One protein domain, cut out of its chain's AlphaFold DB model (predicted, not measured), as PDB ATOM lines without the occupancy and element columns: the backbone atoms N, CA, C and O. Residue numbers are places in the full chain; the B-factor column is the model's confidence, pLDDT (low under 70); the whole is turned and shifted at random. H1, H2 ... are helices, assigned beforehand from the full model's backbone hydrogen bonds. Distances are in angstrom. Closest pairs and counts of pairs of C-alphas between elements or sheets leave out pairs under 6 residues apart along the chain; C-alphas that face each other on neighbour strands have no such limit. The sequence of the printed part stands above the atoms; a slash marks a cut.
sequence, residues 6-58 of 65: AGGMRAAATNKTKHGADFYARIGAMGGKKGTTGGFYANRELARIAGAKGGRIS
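Overview. This is residues 6 to 58 of the 65 residues of an uncharacterized protein of Candidatus Saccharibacteria bacterium (UniProt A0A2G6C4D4). The longest helices, H1 and H4, stand at opposite ends of an open chain of helices, with H2 and short H3 between them and no shared core. H1 and H2 meet at a corner; beyond H3 the chain turns into H4. The 53 printed residues, all helix by class, hold four named helices, H1 to H4 in order, and no named strand. The whole is extended, with a radius of gyration of the C-alphas of 15.6 A and spans of 39 by 28 by 20 A.

Along the chain. H1, residues 6 to 19, measures 20.1 A and begins at C-alpha 6 (-56.119, 54.260, -38.659). H2, residues 23 to 34, measures 17.1 A. H3 is residues 39 to 42, 5.7 A. H4, residues 44 to 57, measures 20.1 A and ends at C-alpha 57 (-24.769, 38.365, -36.395).

Arrangement. H1 and H2 are close but not clearly touching, about perpendicular at 88 degrees; their closest C-alphas, of Lys 16 and Phe 23, are 6.5 A apart. H2 is apart from H3 and H4. H3 and H4 only just touch, only at the corner, with 3 pairs of C-alphas within 8 A, H4 with residues 46 to 47 alone; the closest, of Phe 40 and Ala 47, are 4.9 A apart. Each O i to N i+4 pair is within hydrogen-bond range in H1, H2 and H4; H3 is too short for one.

Size, cuts and confidence. The C-alphas farthest apart, of Gly 7 and Glu 45, are 39.8 A apart. The printed part has no cut, its three links are tight, and no printed residue is under 70 in pLDDT.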
ATOM      1  N   ALA A   6     -55.420  54.276 -39.944       92.88
ATOM      2  CA  ALA A   6     -56.119  54.260 -38.659       92.88
ATOM      3  C   ALA A   6     -57.199  53.166 -38.561       92.88
ATOM      4  O   ALA A   6     -57.446  52.643 -37.474       92.88
ATOM      5  N   GLY A   7     -57.856  52.818 -39.672       93.75
ATOM      6  CA  GLY A   7     -58.772  51.679 -39.738       93.75
ATOM      7  C   GLY A   7     -58.038  50.344 -39.633       93.75
ATOM      8  O   GLY A   7     -58.425  49.495 -38.834       93.75
ATOM      9  N   GLY A   8     -56.933  50.192 -40.369       91.56
ATOM     10  CA  GLY A   8     -56.098  48.988 -40.339       91.56
ATOM     11  C   GLY A   8     -55.504  48.703 -38.958       91.56
ATOM     12  O   GLY A   8     -55.545  47.564 -38.497       91.56
ATOM     13  N   MET A   9     -55.035  49.736 -38.247       91.81
ATOM     14  CA  MET A   9     -54.530  49.585 -36.874       91.81
ATOM     15  C   MET A   9     -55.614  49.089 -35.908       91.81
ATOM     16  O   MET A   9     -55.359  48.183 -35.114       91.81
ATOM     17  N   ARG A  10     -56.837  49.626 -36.009       92.50
ATOM     18  CA  ARG A  10     -57.980  49.174 -35.200       92.50
ATOM     19  C   ARG A  10     -58.373  47.734 -35.517       92.50
ATOM     20  O   ARG A  10     -58.577  46.949 -34.600       92.50
ATOM     21  N   ALA A  11     -58.415  47.365 -36.795       91.12
ATOM     22  CA  ALA A  11     -58.695  45.991 -37.207       91.12
ATOM     23  C   ALA A  11     -57.630  45.011 -36.688       91.12
ATOM     24  O   ALA A  11     -57.966  43.957 -36.155       91.12
ATOM     25  N   ALA A  12     -56.348  45.377 -36.772       90.69
ATOM     26  CA  ALA A  12     -55.258  44.564 -36.244       90.69
ATOM     27  C   ALA A  12     -55.350  44.381 -34.721       90.69
ATOM     28  O   ALA A  12     -55.106  43.278 -34.233       90.69
ATOM     29  N   ALA A  13     -55.724  45.428 -33.976       91.25
ATOM     30  CA  ALA A  13     -55.959  45.332 -32.536       91.25
ATOM     31  C   ALA A  13     -57.096  44.346 -32.225       91.25
ATOM     32  O   ALA A  13     -56.892  43.402 -31.467       91.25
ATOM     33  N   THR A  14     -58.244  44.491 -32.892       92.56
ATOM     34  CA  THR A  14     -59.396  43.591 -32.734       92.56
ATOM     35  C   THR A  14     -59.073  42.142 -33.113       92.56
ATOM     36  O   THR A  14     -59.518  41.211 -32.449       92.56
ATOM     37  N   ASN A  15     -58.286  41.915 -34.164       91.62
ATOM     38  CA  ASN A  15     -57.912  40.560 -34.575       91.62
ATOM     39  C   ASN A  15     -56.958  39.904 -33.574       91.62
ATOM     40  O   ASN A  15     -57.095  38.718 -33.285       91.62
ATOM     41  N   LYS A  16     -56.017  40.673 -33.012       90.56
ATOM     42  CA  LYS A  16     -55.115  40.183 -31.962       90.56
ATOM     43  C   LYS A  16     -55.866  39.850 -30.675       90.56
ATOM     44  O   LYS A  16     -55.530  38.855 -30.044       90.56
ATOM     45  N   THR A  17     -56.881  40.631 -30.297       91.38
ATOM     46  CA  THR A  17     -57.693  40.329 -29.107       91.38
ATOM     47  C   THR A  17     -58.604  39.125 -29.324       91.38
ATOM     48  O   THR A  17     -58.691  38.274 -28.449       91.38
ATOM     49  N   LYS A  18     -59.236  39.002 -30.498       92.88
ATOM     50  CA  LYS A  18     -60.160  37.894 -30.807       92.88
ATOM     51  C   LYS A  18     -59.470  36.557 -31.053       92.88
ATOM     52  O   LYS A  18     -59.996  35.521 -30.666       92.88
ATOM     53  N   HIS A  19     -58.331  36.563 -31.739       89.50
ATOM     54  CA  HIS A  19     -57.679  35.335 -32.198       89.50
ATOM     55  C   HIS A  19     -56.356  35.041 -31.484       89.50
ATOM     56  O   HIS A  19     -55.756  33.993 -31.729       89.50
ATOM     57  N   GLY A  20     -55.905  35.937 -30.607       91.50
ATOM     58  CA  GLY A  20     -54.645  35.834 -29.879       91.50
ATOM     59  C   GLY A  20     -53.455  36.447 -30.621       91.50
ATOM     60  O   GLY A  20     -53.501  36.729 -31.825       91.50
ATOM     61  N   ALA A  21     -52.351  36.624 -29.892       89.75
ATOM     62  CA  ALA A  21     -51.120  37.225 -30.411       89.75
ATOM     63  C   ALA A  21     -50.546  36.462 -31.623       89.75
ATOM     64  O   ALA A  21     -50.025  37.073 -32.556       89.75
ATOM     65  N   ASP A  22     -50.738  35.141 -31.655       91.25
ATOM     66  CA  ASP A  22     -50.190  34.258 -32.689       91.25
ATOM     67  C   ASP A  22     -50.999  34.244 -33.989       91.25
ATOM     68  O   ASP A  22     -50.666  33.501 -34.910       91.25
ATOM     69  N   PHE A  23     -52.102  34.991 -34.082       92.62
ATOM     70  CA  PHE A  23     -52.988  34.957 -35.251       92.62
ATOM     71  C   PHE A  23     -52.243  35.244 -36.562       92.62
ATOM     72  O   PHE A  23     -52.253  34.422 -37.477       92.62
ATOM     73  N   TYR A  24     -51.521  36.366 -36.621       91.75
ATOM     74  CA  TYR A  24     -50.766  36.756 -37.814       91.75
ATOM     75  C   TYR A  24     -49.579  35.823 -38.094       91.75
ATOM     76  O   TYR A  24     -49.284  35.532 -39.253       91.75
ATOM     77  N   ALA A  25     -48.931  35.311 -37.043       92.94
ATOM     78  CA  ALA A  25     -47.829  34.364 -37.183       92.94
ATOM     79  C   ALA A  25     -48.304  33.040 -37.803       92.94
ATOM     80  O   ALA A  25     -47.684  32.531 -38.737       92.94
ATOM     81  N   ARG A  26     -49.448  32.518 -37.341       93.56
ATOM     82  CA  ARG A  26     -50.049  31.278 -37.849       93.56
ATOM     83  C   ARG A  26     -50.463  31.394 -39.311       93.56
ATOM     84  O   ARG A  26     -50.072  30.547 -40.112       93.56
ATOM     85  N   ILE A  27     -51.215  32.434 -39.678       93.62
ATOM     86  CA  ILE A  27     -51.669  32.602 -41.070       93.62
ATOM     87  C   ILE A  27     -50.491  32.836 -42.024       93.62
ATOM     88  O   ILE A  27     -50.468  32.260 -43.111       93.62
ATOM     89  N   GLY A  28     -49.477  33.597 -41.596       90.25
ATOM     90  CA  GLY A  28     -48.264  33.823 -42.378       90.25
ATOM     91  C   GLY A  28     -47.469  32.535 -42.593       90.25
ATOM     92  O   GLY A  28     -47.051  32.254 -43.713       90.25
ATOM     93  N   ALA A  29     -47.329  31.705 -41.555       90.88
ATOM     94  CA  ALA A  29     -46.666  30.408 -41.664       90.88
ATOM     95  C   ALA A  29     -47.418  29.444 -42.595       90.88
ATOM     96  O   ALA A  29     -46.792  28.762 -43.405       90.88
ATOM     97  N   MET A  30     -48.754  29.392 -42.517       91.50
ATOM     98  CA  MET A  30     -49.566  28.572 -43.423       91.50
ATOM     99  C   MET A  30     -49.428  29.026 -44.881       91.50
ATOM    100  O   MET A  30     -49.233  28.189 -45.760       91.50
ATOM    101  N   GLY A  31     -49.486  30.338 -45.136       89.31
ATOM    102  CA  GLY A  31     -49.289  30.901 -46.474       89.31
ATOM    103  C   GLY A  31     -47.886  30.629 -47.017       89.31
ATOM    104  O   GLY A  31     -47.743  30.147 -48.136       89.31
ATOM    105  N   GLY A  32     -46.855  30.847 -46.197       86.75
ATOM    106  CA  GLY A  32     -45.464  30.589 -46.570       86.75
ATOM    107  C   GLY A  32     -45.180  29.120 -46.887       86.75
ATOM    108  O   GLY A  32     -44.450  28.839 -47.826       86.75
ATOM    109  N   LYS A  33     -45.799  28.176 -46.164       86.31
ATOM    110  CA  LYS A  33     -45.689  26.737 -46.467       86.31
ATOM    111  C   LYS A  33     -46.330  26.353 -47.802       86.31
ATOM    112  O   LYS A  33     -45.856  25.427 -48.448       86.31
ATOM    113  N   LYS A  34     -47.415  27.031 -48.195       88.69
ATOM    114  CA  LYS A  34     -48.100  26.793 -49.477       88.69
ATOM    115  C   LYS A  34     -47.417  27.496 -50.653       88.69
ATOM    116  O   LYS A  34     -47.550  27.041 -51.783       88.69
ATOM    117  N   GLY A  35     -46.715  28.600 -50.407       86.25
ATOM    118  CA  GLY A  35     -45.988  29.344 -51.430       86.25
ATOM    119  C   GLY A  35     -44.698  28.636 -51.841       86.25
ATOM    120  O   GLY A  35     -43.729  28.627 -51.090       86.25
ATOM    121  N   THR A  36     -44.672  28.083 -53.051       83.56
ATOM    122  CA  THR A  36     -43.543  27.287 -53.573       83.56
ATOM    123  C   THR A  36     -42.850  27.915 -54.784       83.56
ATOM    124  O   THR A  36     -41.931  27.336 -55.351       83.56
ATOM    125  N   THR A  37     -43.266  29.103 -55.218       83.06
ATOM    126  CA  THR A  37     -42.827  29.667 -56.504       83.06
ATOM    127  C   THR A  37     -41.712  30.709 -56.400       83.06
ATOM    128  O   THR A  37     -41.170  31.105 -57.425       83.06
ATOM    129  N   GLY A  38     -41.323  31.161 -55.199       84.19
ATOM    130  CA  GLY A  38     -40.370  32.270 -55.057       84.19
ATOM    131  C   GLY A  38     -39.535  32.281 -53.775       84.19
ATOM    132  O   GLY A  38     -39.609  31.384 -52.934       84.19
ATOM    133  N   GLY A  39     -38.716  33.327 -53.637       86.12
ATOM    134  CA  GLY A  39     -37.922  33.614 -52.440       86.12
ATOM    135  C   GLY A  39     -36.984  32.475 -52.024       86.12
ATOM    136  O   GLY A  39     -36.270  31.897 -52.841       86.12
ATOM    137  N   PHE A  40     -36.998  32.153 -50.730       85.00
ATOM    138  CA  PHE A  40     -36.168  31.101 -50.136       85.00
ATOM    139  C   PHE A  40     -36.570  29.678 -50.537       85.00
ATOM    140  O   PHE A  40     -35.769  28.762 -50.367       85.00
ATOM    141  N   TYR A  41     -37.785  29.482 -51.061       84.62
ATOM    142  CA  TYR A  41     -38.203  28.175 -51.562       84.62
ATOM    143  C   TYR A  41     -37.576  27.889 -52.931       84.62
ATOM    144  O   TYR A  41     -36.993  26.829 -53.135       84.62
ATOM    145  N   ALA A  42     -37.646  28.857 -53.852       86.75
ATOM    146  CA  ALA A  42     -37.108  28.712 -55.205       86.75
ATOM    147  C   ALA A  42     -35.568  28.687 -55.246       86.75
ATOM    148  O   ALA A  42     -34.986  28.100 -56.153       86.75
ATOM    149  N   ASN A  43     -34.895  29.301 -54.264       90.25
ATOM    150  CA  ASN A  43     -33.435  29.335 -54.187       90.25
ATOM    151  C   ASN A  43     -32.933  28.924 -52.792       90.25
ATOM    152  O   ASN A  43     -32.876  29.727 -51.855       90.25
ATOM    153  N   ARG A  44     -32.524  27.654 -52.674       88.88
ATOM    154  CA  ARG A  44     -32.027  27.066 -51.417       88.88
ATOM    155  C   ARG A  44     -30.682  27.653 -50.981       88.88
ATOM    156  O   ARG A  44     -30.449  27.798 -49.782       88.88
ATOM    157  N   GLU A  45     -29.832  28.051 -51.926       92.44
ATOM    158  CA  GLU A  45     -28.547  28.691 -51.618       92.44
ATOM    159  C   GLU A  45     -28.740  30.074 -50.994       92.44
ATOM    160  O   GLU A  45     -28.112  30.395 -49.983       92.44
ATOM    161  N   LEU A  46     -29.683  30.865 -51.515       91.69
ATOM    162  CA  LEU A  46     -30.060  32.149 -50.920       91.69
ATOM    163  C   LEU A  46     -30.539  31.974 -49.470       91.69
ATOM    164  O   LEU A  46     -30.134  32.734 -48.588       91.69
ATOM    165  N   ALA A  47     -31.360  30.953 -49.212       92.06
ATOM    166  CA  ALA A  47     -31.844  30.637 -47.868       92.06
ATOM    167  C   ALA A  47     -30.697  30.280 -46.915       92.06
ATOM    168  O   ALA A  47     -30.636  30.788 -45.792       92.06
ATOM    169  N   ARG A  48     -29.747  29.464 -47.384       93.88
ATOM    170  CA  ARG A  48     -28.560  29.066 -46.623       93.88
ATOM    171  C   ARG A  48     -27.683  30.268 -46.270       93.88
ATOM    172  O   ARG A  48     -27.318  30.434 -45.106       93.88
ATOM    173  N   ILE A  49     -27.370  31.123 -47.245       95.69
ATOM    174  CA  ILE A  49     -26.517  32.307 -47.046       95.69
ATOM    175  C   ILE A  49     -27.176  33.287 -46.067       95.69
ATOM    176  O   ILE A  49     -26.525  33.756 -45.128       95.69
ATOM    177  N   ALA A  50     -28.471  33.566 -46.244       93.62
ATOM    178  CA  ALA A  50     -29.220  34.455 -45.360       93.62
ATOM    179  C   ALA A  50     -29.291  33.913 -43.923       93.62
ATOM    180  O   ALA A  50     -29.031  34.655 -42.971       93.62
ATOM    181  N   GLY A  51     -29.567  32.614 -43.763       92.44
ATOM    182  CA  GLY A  51     -29.594  31.944 -42.463       92.44
ATOM    183  C   GLY A  51     -28.240  31.982 -41.754       92.44
ATOM    184  O   GLY A  51     -28.165  32.365 -40.587       92.44
ATOM    185  N   ALA A  52     -27.153  31.670 -42.468       94.94
ATOM    186  CA  ALA A  52     -25.799  31.707 -41.919       94.94
ATOM    187  C   ALA A  52     -25.392  33.122 -41.475       94.94
ATOM    188  O   ALA A  52     -24.843  33.300 -40.386       94.94
ATOM    189  N   LYS A  53     -25.696  34.142 -42.288       95.00
ATOM    190  CA  LYS A  53     -25.427  35.545 -41.945       95.00
ATOM    191  C   LYS A  53     -26.206  35.973 -40.699       95.00
ATOM    192  O   LYS A  53     -25.620  36.559 -39.792       95.00
ATOM    193  N   GLY A  54     -27.498  35.649 -40.636       93.12
ATOM    194  CA  GLY A  54     -28.344  35.955 -39.480       93.12
ATOM    195  C   GLY A  54     -27.861  35.270 -38.202       93.12
ATOM    196  O   GLY A  54     -27.771  35.913 -37.159       93.12
ATOM    197  N   GLY A  55     -27.477  33.995 -38.297       92.06
ATOM    198  CA  GLY A  55     -26.909  33.243 -37.180       92.06
ATOM    199  C   GLY A  55     -25.604  33.847 -36.663       92.06
ATOM    200  O   GLY A  55     -25.460  34.031 -35.461       92.06
ATOM    201  N   ARG A  56     -24.690  34.232 -37.565       92.25
ATOM    202  CA  ARG A  56     -23.398  34.841 -37.199       92.25
ATOM    203  C   ARG A  56     -23.543  36.214 -36.534       92.25
ATOM    204  O   ARG A  56     -22.757  36.541 -35.656       92.25
ATOM    205  N   ILE A  57     -24.519  37.022 -36.956       93.38
ATOM    206  CA  ILE A  57     -24.769  38.365 -36.395       93.38
ATOM    207  C   ILE A  57     -25.574  38.295 -35.086       93.38
ATOM    208  O   ILE A  57     -25.551  39.230 -34.284       93.38
ATOM    209  N   SER A  58     -26.311  37.203 -34.862       89.81
ATOM    210  CA  SER A  58     -27.185  37.059 -33.701       89.81
ATOM    211  C   SER A  58     -26.413  37.175 -32.387       89.81
ATOM    212  O   SER A  58     -25.499  36.407 -32.109       89.81
TER     213      SER A  58